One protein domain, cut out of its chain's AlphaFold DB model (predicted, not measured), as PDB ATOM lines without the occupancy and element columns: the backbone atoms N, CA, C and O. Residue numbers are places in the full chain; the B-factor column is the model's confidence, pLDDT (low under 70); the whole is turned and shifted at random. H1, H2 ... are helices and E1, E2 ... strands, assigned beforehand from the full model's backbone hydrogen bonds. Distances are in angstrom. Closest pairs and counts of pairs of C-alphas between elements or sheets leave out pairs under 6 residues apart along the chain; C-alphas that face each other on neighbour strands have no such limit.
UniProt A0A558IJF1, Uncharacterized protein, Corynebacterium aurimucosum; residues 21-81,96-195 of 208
ATOM      1  N   TRP A  21     195.121 250.179 272.520       83.81
ATOM      2  CA  TRP A  21     196.179 250.640 273.426       83.81
ATOM      3  C   TRP A  21     195.638 251.557 274.529       83.81
ATOM      4  O   TRP A  21     195.996 251.401 275.689       83.81
ATOM      5  N   ALA A  22     194.747 252.485 274.168       84.94
ATOM      6  CA  ALA A  22     194.164 253.441 275.106       84.94
ATOM      7  C   ALA A  22     193.325 252.772 276.207       84.94
ATOM      8  O   ALA A  22     193.274 253.289 277.320       84.94
ATOM      9  N   ASP A  23     192.686 251.635 275.920       85.00
ATOM     10  CA  ASP A  23     191.919 250.895 276.924       85.00
ATOM     11  C   ASP A  23     192.850 250.166 277.895       85.00
ATOM     12  O   ASP A  23     192.651 250.250 279.104       85.00
ATOM     13  N   ILE A  24     193.918 249.542 277.380       87.44
ATOM     14  CA  ILE A  24     194.962 248.920 278.211       87.44
ATOM     15  C   ILE A  24     195.619 249.978 279.098       87.44
ATOM     16  O   ILE A  24     195.724 249.799 280.305       87.44
ATOM     17  N   GLU A  25     196.031 251.102 278.516       89.62
ATOM     18  CA  GLU A  25     196.703 252.179 279.237       89.62
ATOM     19  C   GLU A  25     195.819 252.783 280.327       89.62
ATOM     20  O   GLU A  25     196.282 252.964 281.452       89.62
ATOM     21  N   ARG A  26     194.545 253.059 280.019       87.25
ATOM     22  CA  ARG A  26     193.580 253.571 280.998       87.25
ATOM     23  C   ARG A  26     193.425 252.610 282.174       87.25
ATOM     24  O   ARG A  26     193.502 253.051 283.318       87.25
ATOM     25  N   GLU A  27     193.232 251.327 281.886       87.00
ATOM     26  CA  GLU A  27     193.020 250.304 282.908       87.00
ATOM     27  C   GLU A  27     194.276 250.099 283.771       87.00
ATOM     28  O   GLU A  27     194.218 250.158 284.999       87.00
ATOM     29  N   MET A  28     195.444 249.920 283.147       91.06
ATOM     30  CA  MET A  28     196.695 249.687 283.875       91.06
ATOM     31  C   MET A  28     197.100 250.902 284.716       91.06
ATOM     32  O   MET A  28     197.566 250.734 285.844       91.06
ATOM     33  N   ASN A  29     196.868 252.123 284.219       89.06
ATOM     34  CA  ASN A  29     197.115 253.339 284.992       89.06
ATOM     35  C   ASN A  29     196.204 253.437 286.218       89.06
ATOM     36  O   ASN A  29     196.687 253.834 287.272       89.06
ATOM     37  N   ALA A  30     194.935 253.028 286.132       86.81
ATOM     38  CA  ALA A  30     194.044 253.031 287.294       86.81
ATOM     39  C   ALA A  30     194.559 252.109 288.418       86.81
ATOM     40  O   ALA A  30     194.491 252.467 289.597       86.81
ATOM     41  N   TYR A  31     195.131 250.949 288.068       87.06
ATOM     42  CA  TYR A  31     195.778 250.074 289.051       87.06
ATOM     43  C   TYR A  31     197.039 250.699 289.648       87.06
ATOM     44  O   TYR A  31     197.211 250.642 290.863       87.06
ATOM     45  N   LEU A  32     197.879 251.335 288.828       87.25
ATOM     46  CA  LEU A  32     199.098 252.017 289.279       87.25
ATOM     47  C   LEU A  32     198.810 253.247 290.156       87.25
ATOM     48  O   LEU A  32     199.568 253.538 291.077       87.25
ATOM     49  N   GLU A  33     197.715 253.967 289.900       88.88
ATOM     50  CA  GLU A  33     197.262 255.084 290.739       88.88
ATOM     51  C   GLU A  33     196.811 254.609 292.128       88.88
ATOM     52  O   GLU A  33     196.990 255.325 293.117       88.88
ATOM     53  N   TYR A  34     196.227 253.410 292.208       86.75
ATOM     54  CA  TYR A  34     195.823 252.794 293.470       86.75
ATOM     55  C   TYR A  34     197.009 252.177 294.225       86.75
ATOM     56  O   TYR A  34     197.145 252.378 295.434       86.75
ATOM     57  N   ASP A  35     197.857 251.432 293.518       88.38
ATOM     58  CA  ASP A  35     199.052 250.772 294.038       88.38
ATOM     59  C   ASP A  35     200.196 250.872 293.006       88.38
ATOM     60  O   ASP A  35     200.230 250.103 292.040       88.38
ATOM     61  N   PRO A  36     201.160 251.791 293.209       92.75
ATOM     62  CA  PRO A  36     202.289 251.977 292.295       92.75
ATOM     63  C   PRO A  36     203.177 250.740 292.126       92.75
ATOM     64  O   PRO A  36     203.916 250.652 291.146       92.75
ATOM     65  N   ASP A  37     203.118 249.792 293.066       93.62
ATOM     66  CA  ASP A  37     203.935 248.580 293.071       93.62
ATOM     67  C   ASP A  37     203.125 247.326 292.699       93.62
ATOM     68  O   ASP A  37     203.625 246.207 292.832       93.62
ATOM     69  N   VAL A  38     201.904 247.486 292.172       93.00
ATOM     70  CA  VAL A  38     200.996 246.376 291.825       93.00
ATOM     71  C   VAL A  38     201.637 245.325 290.905       93.00
ATOM     72  O   VAL A  38     201.336 244.134 291.025       93.00
ATOM     73  N   PHE A  39     202.553 245.750 290.029       96.06
ATOM     74  CA  PHE A  39     203.291 244.897 289.092       96.06
ATOM     75  C   PHE A  39     204.751 244.635 289.500       96.06
ATOM     76  O   PHE A  39     205.426 243.816 288.872       96.06
ATOM     77  N   ARG A  40     205.254 245.271 290.566       96.81
ATOM     78  CA  ARG A  40     206.666 245.157 290.948       96.81
ATOM     79  C   ARG A  40     207.002 243.731 291.381       96.81
ATOM     80  O   ARG A  40     206.310 243.129 292.200       96.81
ATOM     81  N   ASP A  41     208.099 243.211 290.833       97.62
ATOM     82  CA  ASP A  41     208.596 241.847 291.051       97.62
ATOM     83  C   ASP A  41     207.575 240.749 290.702       97.62
ATOM     84  O   ASP A  41     207.720 239.606 291.147       97.62
ATOM     85  N   LYS A  42     206.563 241.073 289.883       97.50
ATOM     86  CA  LYS A  42     205.507 240.141 289.484       97.50
ATOM     87  C   LYS A  42     205.804 239.418 288.180       97.50
ATOM     88  O   LYS A  42     206.459 239.959 287.282       97.50
ATOM     89  N   VAL A  43     205.296 238.192 288.096       97.88
ATOM     90  CA  VAL A  43     205.150 237.442 286.847       97.88
ATOM     91  C   VAL A  43     203.788 237.773 286.243       97.88
ATOM     92  O   VAL A  43     202.756 237.529 286.872       97.88
ATOM     93  N   VAL A  44     203.780 238.337 285.035       97.25
ATOM     94  CA  VAL A  44     202.551 238.690 284.312       97.25
ATOM     95  C   VAL A  44     202.344 237.727 283.149       97.25
ATOM     96  O   VAL A  44     203.232 237.573 282.311       97.25
ATOM     97  N   LEU A  45     201.167 237.106 283.085       96.56
ATOM     98  CA  LEU A  45     200.737 236.254 281.979       96.56
ATOM     99  C   LEU A  45     199.729 236.993 281.093       96.56
ATOM    100  O   LEU A  45     198.734 237.534 281.578       96.56
ATOM    101  N   LEU A  46     199.966 236.963 279.784       93.00
ATOM    102  CA  LEU A  46     199.138 237.571 278.747       93.00
ATOM    103  C   LEU A  46     198.660 236.500 277.749       93.00
ATOM    104  O   LEU A  46     199.262 236.333 276.683       93.00
ATOM    105  N   PRO A  47     197.586 235.752 278.056       88.81
ATOM    106  CA  PRO A  47     196.979 234.866 277.075       88.81
ATOM    107  C   PRO A  47     196.398 235.716 275.944       88.81
ATOM    108  O   PRO A  47     195.603 236.624 276.207       88.81
ATOM    109  N   CYS A  48     196.811 235.474 274.702       77.75
ATOM    110  CA  CYS A  48     196.342 236.235 273.548       77.75
ATOM    111  C   CYS A  48     196.259 235.366 272.288       77.75
ATOM    112  O   CYS A  48     196.830 234.285 272.229       77.75
ATOM    113  N   ASP A  49     195.524 235.837 271.279       67.75
ATOM    114  CA  ASP A  49     195.398 235.110 270.010       67.75
ATOM    115  C   ASP A  49     196.717 235.171 269.214       67.75
ATOM    116  O   ASP A  49     197.160 234.170 268.664       67.75
ATOM    117  N   ASP A  50     197.390 236.332 269.215       66.50
ATOM    118  CA  ASP A  50     198.686 236.543 268.557       66.50
ATOM    119  C   ASP A  50     199.605 237.479 269.384       66.50
ATOM    120  O   ASP A  50     199.428 238.704 269.375       66.50
ATOM    121  N   PRO A  51     200.613 236.938 270.091       57.69
ATOM    122  CA  PRO A  51     201.556 237.695 270.907       57.69
ATOM    123  C   PRO A  51     202.431 238.685 270.140       57.69
ATOM    124  O   PRO A  51     202.781 239.715 270.717       57.69
ATOM    125  N   LYS A  52     202.782 238.420 268.868       59.50
ATOM    126  CA  LYS A  52     203.646 239.325 268.079       59.50
ATOM    127  C   LYS A  52     202.919 240.632 267.763       59.50
ATOM    128  O   LYS A  52     203.526 241.705 267.693       59.50
ATOM    129  N   TRP A  53     201.598 240.565 267.612       62.47
ATOM    130  CA  TRP A  53     200.777 241.722 267.257       62.47
ATOM    131  C   TRP A  53     199.947 242.280 268.414       62.47
ATOM    132  O   TRP A  53     199.492 243.423 268.308       62.47
ATOM    133  N   SER A  54     199.829 241.547 269.523       76.50
ATOM    134  CA  SER A  54     199.061 241.930 270.708       76.50
ATOM    135  C   SER A  54     199.507 243.268 271.308       76.50
ATOM    136  O   SER A  54     200.671 243.477 271.666       76.50
ATOM    137  N   ASN A  55     198.539 244.172 271.485       84.06
ATOM    138  CA  ASN A  55     198.762 245.430 272.193       84.06
ATOM    139  C   ASN A  55     199.097 245.205 273.674       84.06
ATOM    140  O   ASN A  55     199.803 246.032 274.240       84.06
ATOM    141  N   PHE A  56     198.670 244.094 274.289       88.25
ATOM    142  CA  PHE A  56     199.074 243.759 275.659       88.25
ATOM    143  C   PHE A  56     200.571 243.477 275.731       88.25
ATOM    144  O   PHE A  56     201.269 244.109 276.522       88.25
ATOM    145  N   THR A  57     201.074 242.590 274.867       88.44
ATOM    146  CA  THR A  57     202.495 242.220 274.837       88.44
ATOM    147  C   THR A  57     203.365 243.449 274.619       88.44
ATOM    148  O   THR A  57     204.278 243.705 275.398       88.44
ATOM    149  N   LYS A  58     203.017 244.278 273.628       87.81
ATOM    150  CA  LYS A  58     203.728 245.536 273.350       87.81
ATOM    151  C   LYS A  58     203.679 246.502 274.532       87.81
ATOM    152  O   LYS A  58     204.701 247.080 274.882       87.81
ATOM    153  N   PHE A  59     202.510 246.681 275.149       90.56
ATOM    154  CA  PHE A  59     202.329 247.614 276.261       90.56
ATOM    155  C   PHE A  59     203.187 247.246 277.473       90.56
ATOM    156  O   PHE A  59     203.851 248.122 278.031       90.56
ATOM    157  N   PHE A  60     203.183 245.967 277.857       93.19
ATOM    158  CA  PHE A  60     203.938 245.480 279.008       93.19
ATOM    159  C   PHE A  60     205.433 245.341 278.720       93.19
ATOM    160  O   PHE A  60     206.225 245.658 279.600       93.19
ATOM    161  N   ALA A  61     205.836 244.935 277.511       90.62
ATOM    162  CA  ALA A  61     207.251 244.877 277.137       90.62
ATOM    163  C   ALA A  61     207.891 246.275 277.128       90.62
ATOM    164  O   ALA A  61     208.966 246.460 277.684       90.62
ATOM    165  N   LEU A  62     207.197 247.286 276.585       90.31
ATOM    166  CA  LEU A  62     207.685 248.674 276.573       90.31
ATOM    167  C   LEU A  62     207.786 249.306 277.968       90.31
ATOM    168  O   LEU A  62     208.492 250.294 278.131       90.31
ATOM    169  N   ARG A  63     207.064 248.768 278.955       92.62
ATOM    170  CA  ARG A  63     207.053 249.249 280.344       92.62
ATOM    171  C   ARG A  63     207.641 248.230 281.312       92.62
ATOM    172  O   ARG A  63     207.389 248.315 282.510       92.62
ATOM    173  N   PHE A  64     208.394 247.251 280.810       93.44
ATOM    174  CA  PHE A  64     208.867 246.130 281.615       93.44
ATOM    175  C   PHE A  64     209.702 246.614 282.808       93.44
ATOM    176  O   PHE A  64     209.434 246.242 283.954       93.44
ATOM    177  N   GLU A  65     210.654 247.513 282.544       92.50
ATOM    178  CA  GLU A  65     211.480 248.146 283.574       92.50
ATOM    179  C   GLU A  65     210.696 249.155 284.419       92.50
ATOM    180  O   GLU A  65     210.807 249.136 285.646       92.50
ATOM    181  N   ASP A  66     209.850 249.978 283.789       92.50
ATOM    182  CA  ASP A  66     209.032 250.991 284.471       92.50
ATOM    183  C   ASP A  66     208.107 250.368 285.526       92.50
ATOM    184  O   ASP A  66     207.959 250.888 286.634       92.50
ATOM    185  N   PHE A  67     207.503 249.224 285.200       94.25
ATOM    186  CA  PHE A  67     206.646 248.456 286.105       94.25
ATOM    187  C   PHE A  67     207.447 247.576 287.070       94.25
ATOM    188  O   PHE A  67     206.881 247.008 288.005       94.25
ATOM    189  N   GLY A  68     208.761 247.454 286.866       94.62
ATOM    190  CA  GLY A  68     209.626 246.589 287.653       94.62
ATOM    191  C   GLY A  68     209.209 245.125 287.565       94.62
ATOM    192  O   GLY A  68     209.286 244.416 288.572       94.62
ATOM    193  N   LEU A  69     208.752 244.660 286.398       97.00
ATOM    194  CA  LEU A  69     208.320 243.277 286.206       97.00
ATOM    195  C   LEU A  69     209.460 242.302 286.481       97.00
ATOM    196  O   LEU A  69     210.631 242.595 286.233       97.00
ATOM    197  N   LYS A  70     209.128 241.129 287.023       96.75
ATOM    198  CA  LYS A  70     210.086 240.023 287.145       96.75
ATOM    199  C   LYS A  70     210.165 239.236 285.843       96.75
ATOM    200  O   LYS A  70     211.258 238.859 285.430       96.75
ATOM    201  N   LYS A  71     209.003 238.963 285.250       97.00
ATOM    202  CA  LYS A  71     208.848 238.143 284.050       97.00
ATOM    203  C   LYS A  71     207.530 238.471 283.358       97.00
ATOM    204  O   LYS A  71     206.512 238.657 284.025       97.00
ATOM    205  N   LEU A  72     207.551 238.503 282.035       95.94
ATOM    206  CA  LEU A  72     206.375 238.627 281.185       95.94
ATOM    207  C   LEU A  72     206.260 237.363 280.340       95.94
ATOM    208  O   LEU A  72     207.231 236.960 279.708       95.94
ATOM    209  N   ILE A  73     205.083 236.747 280.329       94.88
ATOM    210  CA  ILE A  73     204.788 235.540 279.556       94.88
ATOM    211  C   ILE A  73     203.606 235.859 278.649       94.88
ATOM    212  O   ILE A  73     202.557 236.265 279.136       94.88
ATOM    213  N   SER A  74     203.749 235.678 277.341       90.94
ATOM    214  CA  SER A  74     202.657 235.835 276.373       90.94
ATOM    215  C   SER A  74     202.490 234.548 275.579       90.94
ATOM    216  O   SER A  74     203.454 234.065 274.993       90.94
ATOM    217  N   THR A  75     201.288 233.980 275.554       88.94
ATOM    218  CA  THR A  75     200.990 232.743 274.810       88.94
ATOM    219  C   THR A  75     200.109 233.056 273.613       88.94
ATOM    220  O   THR A  75     199.227 233.905 273.745       88.94
ATOM    221  N   SER A  76     200.326 232.380 272.483       83.00
ATOM    222  CA  SER A  76     199.408 232.396 271.338       83.00
ATOM    223  C   SER A  76     198.366 231.284 271.436       83.00
ATOM    224  O   SER A  76     198.590 230.272 272.103       83.00
ATOM    225  N   TYR A  77     197.223 231.484 270.780       74.19
ATOM    226  CA  TYR A  77     196.163 230.489 270.656       74.19
ATOM    227  C   TYR A  77     195.553 230.543 269.255       74.19
ATOM    228  O   TYR A  77     194.951 231.550 268.879       74.19
ATOM    229  N   ALA A  78     195.630 229.437 268.509       65.00
ATOM    230  CA  ALA A  78     194.908 229.277 267.250       65.00
ATOM    231  C   ALA A  78     194.050 227.999 267.282       65.00
ATOM    232  O   ALA A  78     194.556 226.885 267.121       65.00
ATOM    233  N   PRO A  79     192.716 228.111 267.432       54.62
ATOM    234  CA  PRO A  79     191.853 226.945 267.349       54.62
ATOM    235  C   PRO A  79     191.861 226.407 265.913       54.62
ATOM    236  O   PRO A  79     191.204 226.959 265.027       54.62
ATOM    237  N   ARG A  80     192.523 225.268 265.674       53.06
ATOM    238  CA  ARG A  80     192.543 224.558 264.372       53.06
ATOM    239  C   ARG A  80     191.171 224.034 263.887       53.06
ATOM    240  O   ARG A  80     191.119 223.205 262.984       53.06
ATOM    241  N   SER A  81     190.041 224.486 264.442       39.06
ATOM    242  CA  SER A  81     188.705 223.902 264.225       39.06
ATOM    243  C   SER A  81     187.630 224.831 263.644       39.06
ATOM    244  O   SER A  81     186.449 224.496 263.700       39.06
ATOM    245  N   ILE A  96     205.871 233.366 257.033       42.69
ATOM    246  CA  ILE A  96     207.141 233.197 257.734       42.69
ATOM    247  C   ILE A  96     207.829 234.551 257.846       42.69
ATOM    248  O   ILE A  96     208.311 235.078 256.836       42.69
ATOM    249  N   ASP A  97     207.841 235.120 259.052       43.69
ATOM    250  CA  ASP A  97     208.701 236.258 259.327       43.69
ATOM    251  C   ASP A  97     210.104 235.855 258.839       43.69
ATOM    252  O   ASP A  97     210.626 234.830 259.289       43.69
ATOM    253  N   PRO A  98     210.708 236.556 257.863       40.00
ATOM    254  CA  PRO A  98     212.002 236.161 257.316       40.00
ATOM    255  C   PRO A  98     213.097 236.052 258.389       40.00
ATOM    256  O   PRO A  98     214.117 235.401 258.145       40.00
ATOM    257  N   TYR A  99     212.872 236.659 259.562       43.06
ATOM    258  CA  TYR A  99     213.678 236.479 260.767       43.06
ATOM    259  C   TYR A  99     213.439 235.139 261.484       43.06
ATOM    260  O   TYR A  99     214.412 234.522 261.903       43.06
ATOM    261  N   ASP A 100     212.202 234.631 261.552       51.16
ATOM    262  CA  ASP A 100     211.891 233.342 262.197       51.16
ATOM    263  C   ASP A 100     212.565 232.170 261.470       51.16
ATOM    264  O   ASP A 100     213.132 231.292 262.106       51.16
ATOM    265  N   SER A 101     212.563 232.165 260.131       50.66
ATOM    266  CA  SER A 101     213.209 231.092 259.342       50.66
ATOM    267  C   SER A 101     214.737 231.040 259.442       50.66
ATOM    268  O   SER A 101     215.355 230.101 258.938       50.66
ATOM    269  N   GLN A 102     215.353 232.058 260.048       50.78
ATOM    270  CA  GLN A 102     216.788 232.106 260.333       50.78
ATOM    271  C   GLN A 102     217.103 231.789 261.798       50.78
ATOM    272  O   GLN A 102     218.279 231.646 262.139       50.78
ATOM    273  N   ASP A 103     216.085 231.660 262.648       59.09
ATOM    274  CA  ASP A 103     216.255 231.280 264.041       59.09
ATOM    275  C   ASP A 103     216.586 229.785 264.136       59.09
ATOM    276  O   ASP A 103     215.949 228.934 263.510       59.09
ATOM    277  N   ALA A 104     217.600 229.446 264.932       61.16
ATOM    278  CA  ALA A 104     218.056 228.070 265.102       61.16
ATOM    279  C   ALA A 104     216.985 227.163 265.736       61.16
ATOM    280  O   ALA A 104     217.094 225.939 265.647       61.16
ATOM    281  N   GLN A 105     215.980 227.758 266.385       63.62
ATOM    282  CA  GLN A 105     214.877 227.052 267.036       63.62
ATOM    283  C   GLN A 105     213.690 226.761 266.106       63.62
ATOM    284  O   GLN A 105     212.774 226.054 266.519       63.62
ATOM    285  N   TYR A 106     213.688 227.269 264.868       67.50
ATOM    286  CA  TYR A 106     212.582 227.075 263.931       67.50
ATOM    287  C   TYR A 106     212.510 225.639 263.388       67.50
ATOM    288  O   TYR A 106     213.478 225.104 262.846       67.50
ATOM    289  N   ASP A 107     211.323 225.040 263.485       66.00
ATOM    290  CA  ASP A 107     211.001 223.724 262.935       66.00
ATOM    291  C   ASP A 107     209.678 223.827 262.169       66.00
ATOM    292  O   ASP A 107     208.644 224.156 262.747       66.00
ATOM    293  N   GLU A 108     209.701 223.552 260.860       63.19
ATOM    294  CA  GLU A 108     208.520 223.649 259.988       63.19
ATOM    295  C   GLU A 108     207.357 222.754 260.443       63.19
ATOM    296  O   GLU A 108     206.194 223.108 260.250       63.19
ATOM    297  N   THR A 109     207.654 221.605 261.057       63.53
ATOM    298  CA  THR A 109     206.634 220.662 261.536       63.53
ATOM    299  C   THR A 109     205.963 221.211 262.789       63.53
ATOM    300  O   THR A 109     204.737 221.254 262.862       63.53
ATOM    301  N   GLN A 110     206.757 221.702 263.746       60.53
ATOM    302  CA  GLN A 110     206.233 222.301 264.979       60.53
ATOM    303  C   GLN A 110     205.546 223.640 264.707       60.53
ATOM    304  O   GLN A 110     204.505 223.911 265.284       60.53
ATOM    305  N   ALA A 111     206.029 224.440 263.754       62.59
ATOM    306  CA  ALA A 111     205.357 225.671 263.334       62.59
ATOM    307  C   ALA A 111     203.927 225.440 262.818       62.59
ATOM    308  O   ALA A 111     203.108 226.355 262.867       62.59
ATOM    309  N   TRP A 112     203.628 224.237 262.318       60.38
ATOM    310  CA  TRP A 112     202.296 223.864 261.843       60.38
ATOM    311  C   TRP A 112     201.402 223.249 262.933       60.38
ATOM    312  O   TRP A 112     200.171 223.253 262.820       60.38
ATOM    313  N   GLU A 113     202.003 222.651 263.962       64.38
ATOM    314  CA  GLU A 113     201.301 221.869 264.988       64.38
ATOM    315  C   GLU A 113     201.218 222.568 266.346       64.38
ATOM    316  O   GLU A 113     200.327 222.243 267.132       64.38
ATOM    317  N   ASN A 114     202.110 223.523 266.609       78.06
ATOM    318  CA  ASN A 114     202.338 224.105 267.916       78.06
ATOM    319  C   ASN A 114     202.235 225.625 267.897       78.06
ATOM    320  O   ASN A 114     202.831 226.311 267.063       78.06
ATOM    321  N   GLU A 115     201.541 226.140 268.902       82.38
ATOM    322  CA  GLU A 115     201.544 227.563 269.203       82.38
ATOM    323  C   GLU A 115     202.845 227.987 269.889       82.38
ATOM    324  O   GLU A 115     203.706 227.167 270.222       82.38
ATOM    325  N   ARG A 116     203.024 229.293 270.074       83.31
ATOM    326  CA  ARG A 116     204.247 229.875 270.620       83.31
ATOM    327  C   ARG A 116     203.993 230.544 271.958       83.31
ATOM    328  O   ARG A 116     202.943 231.126 272.228       83.31
ATOM    329  N   MET A 117     205.025 230.505 272.780       86.62
ATOM    330  CA  MET A 117     205.123 231.274 274.003       86.62
ATOM    331  C   MET A 117     206.300 232.227 273.882       86.62
ATOM    332  O   MET A 117     207.388 231.834 273.470       86.62
ATOM    333  N   PHE A 118     206.077 233.469 274.275       89.25
ATOM    334  CA  PHE A 118     207.077 234.516 274.331       89.25
ATOM    335  C   PHE A 118     207.329 234.877 275.787       89.25
ATOM    336  O   PHE A 118     206.386 235.055 276.562       89.25
ATOM    337  N   VAL A 119     208.597 234.974 276.154       91.31
ATOM    338  CA  VAL A 119     209.047 235.248 277.510       91.31
ATOM    339  C   VAL A 119     210.027 236.411 277.476       91.31
ATOM    340  O   VAL A 119     210.985 236.402 276.709       91.31
ATOM    341  N   LEU A 120     209.776 237.401 278.329       91.31
ATOM    342  CA  LEU A 120     210.710 238.479 278.631       91.31
ATOM    343  C   LEU A 120     211.070 238.396 280.114       91.31
ATOM    344  O   LEU A 120     210.185 238.374 280.976       91.31
ATOM    345  N   GLU A 121     212.360 238.322 280.409       93.69
ATOM    346  CA  GLU A 121     212.909 238.267 281.766       93.69
ATOM    347  C   GLU A 121     213.864 239.443 281.995       93.69
ATOM    348  O   GLU A 121     214.114 240.241 281.098       93.69
ATOM    349  N   ARG A 122     214.393 239.573 283.216       91.62
ATOM    350  CA  ARG A 122     215.376 240.611 283.572       91.62
ATOM    351  C   ARG A 122     216.778 240.302 283.028       91.62
ATOM    352  O   ARG A 122     217.761 240.362 283.768       91.62
ATOM    353  N   GLU A 123     216.854 239.926 281.763       89.25
ATOM    354  CA  GLU A 123     218.085 239.621 281.051       89.25
ATOM    355  C   GLU A 123     218.085 240.402 279.737       89.25
ATOM    356  O   GLU A 123     217.179 240.256 278.925       89.25
ATOM    357  N   ASP A 124     219.092 241.258 279.575       86.94
ATOM    358  CA  ASP A 124     219.346 242.007 278.346       86.94
ATOM    359  C   ASP A 124     220.067 241.079 277.358       86.94
ATOM    360  O   ASP A 124     221.280 240.855 277.449       86.94
ATOM    361  N   VAL A 125     219.285 240.471 276.469       85.50
ATOM    362  CA  VAL A 125     219.758 239.529 275.450       85.50
ATOM    363  C   VAL A 125     220.336 240.287 274.253       85.50
ATOM    364  O   VAL A 125     221.280 239.810 273.615       85.50
ATOM    365  N   SER A 126     219.797 241.471 273.958       84.25
ATOM    366  CA  SER A 126     220.242 242.341 272.867       84.25
ATOM    367  C   SER A 126     221.609 242.986 273.149       84.25
ATOM    368  O   SER A 126     222.398 243.214 272.223       84.25
ATOM    369  N   GLY A 127     221.924 243.218 274.426       85.38
ATOM    370  CA  GLY A 127     223.145 243.855 274.911       85.38
ATOM    371  C   GLY A 127     223.149 245.381 274.775       85.38
ATOM    372  O   GLY A 127     224.234 245.977 274.759       85.38
ATOM    373  N   ASP A 128     221.983 246.015 274.619       85.88
ATOM    374  CA  ASP A 128     221.847 247.468 274.452       85.88
ATOM    375  C   ASP A 128     221.674 248.234 275.783       85.88
ATOM    376  O   ASP A 128     221.774 249.469 275.814       85.88
ATOM    377  N   GLY A 129     221.520 247.503 276.890       85.94
ATOM    378  CA  GLY A 129     221.327 248.016 278.239       85.94
ATOM    379  C   GLY A 129     219.879 248.357 278.602       85.94
ATOM    380  O   GLY A 129     219.692 248.988 279.647       85.94
ATOM    381  N   ILE A 130     218.888 247.995 277.778       85.50
ATOM    382  CA  ILE A 130     217.460 248.294 277.970       85.50
ATOM    383  C   ILE A 130     216.635 247.024 277.765       85.50
ATOM    384  O   ILE A 130     216.539 246.515 276.656       85.50
ATOM    385  N   ILE A 131     215.923 246.579 278.801       86.44
ATOM    386  CA  ILE A 131     215.119 245.352 278.711       86.44
ATOM    387  C   ILE A 131     213.778 245.648 278.042       86.44
ATOM    388  O   ILE A 131     212.909 246.296 278.636       86.44
ATOM    389  N   ASN A 132     213.596 245.174 276.808       80.94
ATOM    390  CA  ASN A 132     212.427 245.507 275.998       80.94
ATOM    391  C   ASN A 132     211.993 244.374 275.039       80.94
ATOM    392  O   ASN A 132     212.311 243.204 275.226       80.94
ATOM    393  N   ILE A 133     211.174 244.706 274.034       80.00
ATOM    394  CA  ILE A 133     210.665 243.741 273.047       80.00
ATOM    395  C   ILE A 133     211.780 243.046 272.248       80.00
ATOM    396  O   ILE A 133     211.575 241.923 271.794       80.00
ATOM    397  N   ASP A 134     212.941 243.681 272.102       79.12
ATOM    398  CA  ASP A 134     214.097 243.134 271.390       79.12
ATOM    399  C   ASP A 134     214.782 241.991 272.168       79.12
ATOM    400  O   ASP A 134     215.470 241.166 271.567       79.12
ATOM    401  N   ASP A 135     214.532 241.868 273.478       84.12
ATOM    402  CA  ASP A 135     215.031 240.771 274.322       84.12
ATOM    403  C   ASP A 135     214.057 239.588 274.417       84.12
ATOM    404  O   ASP A 135     214.362 238.560 275.030       84.12
ATOM    405  N   LEU A 136     212.875 239.716 273.809       84.56
ATOM    406  CA  LEU A 136     211.808 238.726 273.878       84.56
ATOM    407  C   LEU A 136     212.267 237.387 273.284       84.56
ATOM    408  O   LEU A 136     212.549 237.271 272.092       84.56
ATOM    409  N   GLN A 137     212.284 236.349 274.113       85.94
ATOM    410  CA  GLN A 137     212.622 234.991 273.696       85.94
ATOM    411  C   GLN A 137     211.350 234.211 273.395       85.94
ATOM    412  O   GLN A 137     210.379 234.296 274.144       85.94
ATOM    413  N   TRP A 138     211.344 233.418 272.327       84.81
ATOM    414  CA  TRP A 138     210.189 232.602 271.964       84.81
ATOM    415  C   TRP A 138     210.522 231.110 271.985       84.81
ATOM    416  O   TRP A 138     211.644 230.701 271.695       84.81
ATOM    417  N   THR A 139     209.531 230.294 272.340       84.88
ATOM    418  CA  THR A 139     209.592 228.828 272.293       84.88
ATOM    419  C   THR A 139     208.262 228.257 271.800       84.88
ATOM    420  O   THR A 139     207.226 228.923 271.865       84.88
ATOM    421  N   TYR A 140     208.273 227.022 271.294       82.50
ATOM    422  CA  TYR A 140     207.038 226.303 270.974       82.50
ATOM    423  C   TYR A 140     206.372 225.758 272.245       82.50
ATOM    424  O   TYR A 140     207.029 225.188 273.122       82.50
ATOM    425  N   LEU A 141     205.052 225.903 272.314       84.00
ATOM    426  CA  LEU A 141     204.193 225.138 273.211       84.00
ATOM    427  C   LEU A 141     204.103 223.685 272.726       84.00
ATOM    428  O   LEU A 141     204.413 223.381 271.578       84.00
ATOM    429  N   LYS A 142     203.688 222.754 273.590       84.31
ATOM    430  CA  LYS A 142     203.492 221.352 273.178       84.31
ATOM    431  C   LYS A 142     202.140 221.130 272.514       84.31
ATOM    432  O   LYS A 142     201.980 220.134 271.809       84.31
ATOM    433  N   GLY A 143     201.175 222.005 272.774       82.56
ATOM    434  CA  GLY A 143     199.836 221.977 272.210       82.56
ATOM    435  C   GLY A 143     199.513 223.217 271.382       82.56
ATOM    436  O   GLY A 143     200.390 223.903 270.855       82.56
ATOM    437  N   ASP A 144     198.214 223.472 271.277       80.69
ATOM    438  CA  ASP A 144     197.593 224.533 270.482       80.69
ATOM    439  C   ASP A 144     197.385 225.837 271.265       80.69
ATOM    440  O   ASP A 144     196.687 226.730 270.792       80.69
ATOM    441  N   GLY A 145     197.937 225.936 272.478       82.12
ATOM    442  CA  GLY A 145     197.788 227.110 273.334       82.12
ATOM    443  C   GLY A 145     196.421 227.258 274.005       82.12
ATOM    444  O   GLY A 145     196.163 228.308 274.595       82.12
ATOM    445  N   ASP A 146     195.539 226.246 273.959       86.19
ATOM    446  CA  ASP A 146     194.271 226.302 274.698       86.19
ATOM    447  C   ASP A 146     194.561 226.487 276.197       86.19
ATOM    448  O   ASP A 146     195.318 225.724 276.808       86.19
ATOM    449  N   PHE A 147     193.939 227.495 276.814       88.62
ATOM    450  CA  PHE A 147     194.102 227.801 278.237       88.62
ATOM    451  C   PHE A 147     193.735 226.624 279.151       88.62
ATOM    452  O   PHE A 147     194.253 226.509 280.259       88.62
ATOM    453  N   ARG A 148     192.877 225.715 278.678       88.31
ATOM    454  CA  ARG A 148     192.458 224.500 279.396       88.31
ATOM    455  C   ARG A 148     193.539 223.424 279.423       88.31
ATOM    456  O   ARG A 148     193.400 222.440 280.149       88.31
ATOM    457  N   SER A 149     194.580 223.564 278.607       91.38
ATOM    458  CA  SER A 149     195.699 222.632 278.586       91.38
ATOM    459  C   SER A 149     196.469 222.667 279.908       91.38
ATOM    460  O   SER A 149     196.535 223.684 280.603       91.38
ATOM    461  N   GLU A 150     197.092 221.540 280.256       92.62
ATOM    462  CA  GLU A 150     197.924 221.457 281.458       92.62
ATOM    463  C   GLU A 150     199.126 222.412 281.375       92.62
ATOM    464  O   GLU A 150     199.541 222.973 282.384       92.62
ATOM    465  N   GLU A 151     199.677 222.632 280.178       92.81
ATOM    466  CA  GLU A 151     200.814 223.534 279.987       92.81
ATOM    467  C   GLU A 151     200.450 225.001 280.238       92.81
ATOM    468  O   GLU A 151     201.139 225.648 281.024       92.81
ATOM    469  N   VAL A 152     199.347 225.508 279.674       92.31
ATOM    470  CA  VAL A 152     198.930 226.905 279.892       92.31
ATOM    471  C   VAL A 152     198.404 227.099 281.314       92.31
ATOM    472  O   VAL A 152     198.656 228.130 281.935       92.31
ATOM    473  N   THR A 153     197.760 226.081 281.889       94.50
ATOM    474  CA  THR A 153     197.351 226.100 283.303       94.50
ATOM    475  C   THR A 153     198.556 226.216 284.241       94.50
ATOM    476  O   THR A 153     198.517 227.001 285.184       94.50
ATOM    477  N   ARG A 154     199.673 225.532 283.957       95.56
ATOM    478  CA  ARG A 154     200.912 225.714 284.737       95.56
ATOM    479  C   ARG A 154     201.481 227.128 284.612       95.56
ATOM    480  O   ARG A 154     202.001 227.639 285.597       95.56
ATOM    481  N   LEU A 155     201.367 227.763 283.442       95.75
ATOM    482  CA  LEU A 155     201.775 229.163 283.267       95.75
ATOM    483  C   LEU A 155     200.900 230.113 284.096       95.75
ATOM    484  O   LEU A 155     201.423 231.053 284.688       95.75
ATOM    485  N   ARG A 156     199.587 229.857 284.187       95.69
ATOM    486  CA  ARG A 156     198.683 230.596 285.089       95.69
ATOM    487  C   ARG A 156     199.091 230.434 286.545       95.69
ATOM    488  O   ARG A 156     199.091 231.417 287.271       95.69
ATOM    489  N   ASP A 157     199.445 229.221 286.952       95.75
ATOM    490  CA  ASP A 157     199.836 228.930 288.335       95.75
ATOM    491  C   ASP A 157     201.214 229.516 288.701       95.75
ATOM    492  O   ASP A 157     201.481 229.770 289.874       95.75
ATOM    493  N   GLU A 158     202.090 229.755 287.716       96.50
ATOM    494  CA  GLU A 158     203.339 230.516 287.891       96.50
ATOM    495  C   GLU A 158     203.091 232.032 287.980       96.50
ATOM    496  O   GLU A 158     203.871 232.752 288.608       96.50
ATOM    497  N   ALA A 159     202.031 232.526 287.338       96.94
ATOM    498  CA  ALA A 159     201.757 233.949 287.222       96.94
ATOM    499  C   ALA A 159     201.207 234.551 288.523       96.94
ATOM    500  O   ALA A 159     200.333 234.000 289.186       96.94
ATOM    501  N   ASP A 160     201.665 235.758 288.848       96.94
ATOM    502  CA  ASP A 160     201.066 236.576 289.902       96.94
ATOM    503  C   ASP A 160     199.836 237.337 289.389       96.94
ATOM    504  O   ASP A 160     198.900 237.607 290.151       96.94
ATOM    505  N   VAL A 161     199.869 237.739 288.113       95.44
ATOM    506  CA  VAL A 161     198.821 238.531 287.465       95.44
ATOM    507  C   VAL A 161     198.552 238.018 286.051       95.44
ATOM    508  O   VAL A 161     199.486 237.805 285.283       95.44
ATOM    509  N   VAL A 162     197.281 237.885 285.675       94.62
ATOM    510  CA  VAL A 162     196.844 237.588 284.305       94.62
ATOM    511  C   VAL A 162     196.115 238.794 283.717       94.62
ATOM    512  O   VAL A 162     195.147 239.277 284.300       94.62
ATOM    513  N   VAL A 163     196.540 239.284 282.553       91.88
ATOM    514  CA  VAL A 163     195.885 240.421 281.881       91.88
ATOM    515  C   VAL A 163     195.534 240.044 280.450       91.88
ATOM    516  O   VAL A 163     196.401 239.631 279.686       91.88
ATOM    517  N   THR A 164     194.258 240.156 280.075       88.06
ATOM    518  CA  THR A 164     193.810 239.753 278.732       88.06
ATOM    519  C   THR A 164     192.454 240.350 278.339       88.06
ATOM    520  O   THR A 164     191.805 241.049 279.115       88.06
ATOM    521  N   ASN A 165     192.024 240.050 277.116       84.25
ATOM    522  CA  ASN A 165     190.675 240.220 276.599       84.25
ATOM    523  C   ASN A 165     190.256 238.900 275.923       84.25
ATOM    524  O   ASN A 165     190.531 238.714 274.736       84.25
ATOM    525  N   PRO A 166     189.665 237.944 276.661       79.31
ATOM    526  CA  PRO A 166     189.351 236.638 276.106       79.31
ATOM    527  C   PRO A 166     188.159 236.732 275.138       79.31
ATOM    528  O   PRO A 166     187.250 237.547 275.345       79.31
ATOM    529  N   PRO A 167     188.087 235.863 274.114       74.69
ATOM    530  CA  PRO A 167     186.975 235.862 273.176       74.69
ATOM    531  C   PRO A 167     185.653 235.591 273.901       74.69
ATOM    532  O   PRO A 167     185.553 234.726 274.775       74.69
ATOM    533  N   PHE A 168     184.596 236.299 273.495       73.31
ATOM    534  CA  PHE A 168     183.301 236.261 274.181       73.31
ATOM    535  C   PHE A 168     182.712 234.844 274.306       73.31
ATOM    536  O   PHE A 168     182.100 234.514 275.321       73.31
ATOM    537  N   SER A 169     182.921 233.988 273.299       74.75
ATOM    538  CA  SER A 169     182.458 232.594 273.306       74.75
ATOM    539  C   SER A 169     183.081 231.750 274.418       74.75
ATOM    540  O   SER A 169     182.421 230.838 274.908       74.75
ATOM    541  N   LEU A 170     184.318 232.054 274.822       78.44
ATOM    542  CA  LEU A 170     185.069 231.296 275.828       78.44
ATOM    543  C   LEU A 170     185.127 232.016 277.181       78.44
ATOM    544  O   LEU A 170     185.586 231.431 278.156       78.44
ATOM    545  N   PHE A 171     184.625 233.251 277.268       80.00
ATOM    546  CA  PHE A 171     184.752 234.126 278.434       80.00
ATOM    547  C   PHE A 171     184.373 233.454 279.761       80.00
ATOM    548  O   PHE A 171     185.118 233.544 280.729       80.00
ATOM    549  N   ARG A 172     183.232 232.751 279.826       81.06
ATOM    550  CA  ARG A 172     182.777 232.094 281.069       81.06
ATOM    551  C   ARG A 172     183.744 231.011 281.533       81.06
ATOM    552  O   ARG A 172     184.052 230.924 282.717       81.06
ATOM    553  N   GLU A 173     184.193 230.185 280.597       86.75
ATOM    554  CA  GLU A 173     185.133 229.104 280.876       86.75
ATOM    555  C   GLU A 173     186.509 229.668 281.233       86.75
ATOM    556  O   GLU A 173     187.147 229.176 282.157       86.75
ATOM    557  N   PHE A 174     186.920 230.750 280.569       87.75
ATOM    558  CA  PHE A 174     188.162 231.456 280.854       87.75
ATOM    559  C   PHE A 174     188.160 232.085 282.253       87.75
ATOM    560  O   PHE A 174     189.117 231.926 283.001       87.75
ATOM    561  N   VAL A 175     187.067 232.740 282.657       86.50
ATOM    562  CA  VAL A 175     186.926 233.291 284.015       86.50
ATOM    563  C   VAL A 175     186.907 232.182 285.061       86.50
ATOM    564  O   VAL A 175     187.566 232.325 286.085       86.50
ATOM    565  N   SER A 176     186.204 231.069 284.818       89.00
ATOM    566  CA  SER A 176     186.259 229.912 285.723       89.00
ATOM    567  C   SER A 176     187.696 229.425 285.890       89.00
ATOM    568  O   SER A 176     188.154 229.239 287.009       89.00
ATOM    569  N   TRP A 177     188.426 229.302 284.781       92.62
ATOM    570  CA  TRP A 177     189.829 228.913 284.793       92.62
ATOM    571  C   TRP A 177     190.722 229.917 285.535       92.62
ATOM    572  O   TRP A 177     191.629 229.496 286.243       92.62
ATOM    573  N   LEU A 178     190.473 231.224 285.441       90.38
ATOM    574  CA  LEU A 178     191.203 232.214 286.240       90.38
ATOM    575  C   LEU A 178     190.912 232.070 287.738       90.38
ATOM    576  O   LEU A 178     191.835 232.101 288.543       90.38
ATOM    577  N   VAL A 179     189.638 231.898 288.099       87.94
ATOM    578  CA  VAL A 179     189.176 231.781 289.493       87.94
ATOM    579  C   VAL A 179     189.644 230.481 290.151       87.94
ATOM    580  O   VAL A 179     189.807 230.443 291.367       87.94
ATOM    581  N   ASP A 180     189.884 229.432 289.365       91.12
ATOM    582  CA  ASP A 180     190.458 228.172 289.850       91.12
ATOM    583  C   ASP A 180     191.958 228.290 290.208       91.12
ATOM    584  O   ASP A 180     192.516 227.353 290.781       91.12
ATOM    585  N   GLY A 181     192.619 229.402 289.860       90.25
ATOM    586  CA  GLY A 181     194.003 229.712 290.234       90.25
ATOM    587  C   GLY A 181     194.117 230.799 291.311       90.25
ATOM    588  O   GLY A 181     193.134 231.425 291.701       90.25
ATOM    589  N   ASP A 182     195.346 231.052 291.770       90.94
ATOM    590  CA  ASP A 182     195.649 232.072 292.791       90.94
ATOM    591  C   ASP A 182     196.079 233.432 292.198       90.94
ATOM    592  O   ASP A 182     196.254 234.414 292.928       90.94
ATOM    593  N   ALA A 183     196.265 233.502 290.877       90.56
ATOM    594  CA  ALA A 183     196.692 234.714 290.191       90.56
ATOM    595  C   ALA A 183     195.617 235.809 290.277       90.56
ATOM    596  O   ALA A 183     194.422 235.568 290.081       90.56
ATOM    597  N   LYS A 184     196.041 237.056 290.502       92.19
ATOM    598  CA  LYS A 184     195.155 238.208 290.274       92.19
ATOM    599  C   LYS A 184     194.882 238.317 288.777       92.19
ATOM    600  O   LYS A 184     195.721 237.929 287.975       92.19
ATOM    601  N   PHE A 185     193.754 238.885 288.368       91.25
ATOM    602  CA  PHE A 185     193.499 239.073 286.944       91.25
ATOM    603  C   PHE A 185     192.806 240.391 286.626       91.25
ATOM    604  O   PHE A 185     192.089 240.945 287.456       91.25
ATOM    605  N   SER A 186     193.034 240.869 285.405       88.81
ATOM    606  CA  SER A 186     192.352 242.009 284.801       88.81
ATOM    607  C   SER A 186     191.879 241.614 283.409       88.81
ATOM    608  O   SER A 186     192.682 241.232 282.555       88.81
ATOM    609  N   ILE A 187     190.575 241.720 283.169       86.00
ATOM    610  CA  ILE A 187     189.988 241.462 281.855       86.00
ATOM    611  C   ILE A 187     189.541 242.789 281.247       86.00
ATOM    612  O   ILE A 187     188.588 243.399 281.725       86.00
ATOM    613  N   VAL A 188     190.217 243.212 280.179       80.75
ATOM    614  CA  VAL A 188     189.900 244.449 279.453       80.75
ATOM    615  C   VAL A 188     188.921 244.112 278.336       80.75
ATOM    616  O   VAL A 188     189.314 243.538 277.327       80.75
ATOM    617  N   GLY A 189     187.644 244.443 278.516       68.62
ATOM    618  CA  GLY A 189     186.597 244.234 277.513       68.62
ATOM    619  C   GLY A 189     185.967 245.548 277.059       68.62
ATOM    620  O   GLY A 189     186.107 246.576 277.713       68.62
ATOM    621  N   THR A 190     185.229 245.524 275.948       58.31
ATOM    622  CA  THR A 190     184.384 246.664 275.553       58.31
ATOM    623  C   THR A 190     183.159 246.773 276.477       58.31
ATOM    624  O   THR A 190     182.734 245.779 277.072       58.31
ATOM    625  N   GLU A 191     182.547 247.964 276.575       51.12
ATOM    626  CA  GLU A 191     181.427 248.286 277.493       51.12
ATOM    627  C   GLU A 191     180.264 247.258 277.483       51.12
ATOM    628  O   GLU A 191     179.518 247.124 278.455       51.12
ATOM    629  N   ASN A 192     180.121 246.481 276.404       49.34
ATOM    630  CA  ASN A 192     179.083 245.465 276.228       49.34
ATOM    631  C   ASN A 192     179.204 244.252 277.173       49.34
ATOM    632  O   ASN A 192     178.190 243.594 277.439       49.34
ATOM    633  N   VAL A 193     180.390 243.959 277.719       51.59
ATOM    634  CA  VAL A 193     180.615 242.809 278.622       51.59
ATOM    635  C   VAL A 193     179.868 242.980 279.960       51.59
ATOM    636  O   VAL A 193     179.414 242.003 280.556       51.59
ATOM    637  N   ILE A 194     179.627 244.229 280.378       49.16
ATOM    638  CA  ILE A 194     179.030 244.607 281.674       49.16
ATOM    639  C   ILE A 194     177.514 244.305 281.748       49.16
ATOM    640  O   ILE A 194     176.923 244.265 282.826       49.16
ATOM    641  N   THR A 195     176.841 244.057 280.618       45.97
ATOM    642  CA  THR A 195     175.363 244.004 280.556       45.97
ATOM    643  C   THR A 195     174.711 242.698 281.037       45.97
ATOM    644  O   THR A 195     173.482 242.588 281.069       45.97
TER     645      THR A 195
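What this domain is: This is residues 21 to 81 and 96 to 195 of the 208 residues of an uncharacterized protein of Corynebacterium aurimucosum (UniProt A0A558IJF1). A twisted six-stranded sheet forms the core, with H2 covering one face and H4 and H5 packed on the opposite face, while H1 only grazes the sheet near E5 and E6. H3 and H6 lie far out from the core, off the sheet. The printed part has 161 residues with six named helices and six named strands, in the order H1 E1 H2 E2 H3 E3 E4 H4 E5 H5 E6 H6; under half of the residues are in them. The sheet, mixed, runs E4 E3 E2 E1 E5 E6, and the class is mixed, helices and strands. The whole is compact, with a radius of gyration of the C-alphas of 15.8 A and spans of 44 by 43 by 27 A.

Where its parts are: The strands are E4, residues 137 to 140; E3, 116 to 121, 16.4 A long; E2, 71 to 75, 13.3 A; E1, 43 to 47, 13.0 A; E5, 161 to 164; and E6, 184 to 187. The helices are H2, residues 55 to 62; H4, 150 to 158, 12.4 A; H5, 171 to 179, 12.1 A; H1, 21 to 34, 20.2 A; H3, 108 to 113; and H6, 191 to 195. H1 begins at C-alpha 21 (196.179, 250.640, 273.426), and H6 ends at C-alpha 195 (175.363, 244.004, 280.556).

How they stand to each other: The sheet is twisted, its C-alphas up to 4.1 A off the best plane. E2 and E1 are parallel, with N 46 and O 73 within hydrogen-bond range at 2.8 A. E3 and E4 form an antiparallel hairpin, with N 119 and O 137 at 2.8 A. E1, H2, E2 and E5, H5, E6 are strand-helix-strand units, each two parallel neighbour strands with a helix between, and both crossovers are right-handed. H2 runs along the strands over E2 and E1, at a height over the sheet of 9.1 A; its closest C-alphas to E2 are those of Thr 57 and Ser 74, 6.6 A apart. On the opposite face, H4 lies over E1 at 9.5 A and H5 over E6 at 10.5 A. H1 touches H2 with residues 21 to 25 alone, closest at the C-alphas of Trp 21 and Asn 55, 5.9 A. H1 to H5 have each O i to N i+4 pair within range; H6 has 0 of 1, but 2 of 2 O i to N i+3 pairs.

The domain as a whole: The C-alphas farthest apart, those of Ala 104 and Thr 195, are 48.1 A apart. Residues 82 to 95 are not printed, and C-alphas 81 and 96 are 21.6 A apart across the cut. The link from E3 to E4, 15 residues, is long. Mean pLDDT of the printed part is 81.7; residues 49 to 53, 78 to 81, 96 to 113 and 189 to 195 are under 70.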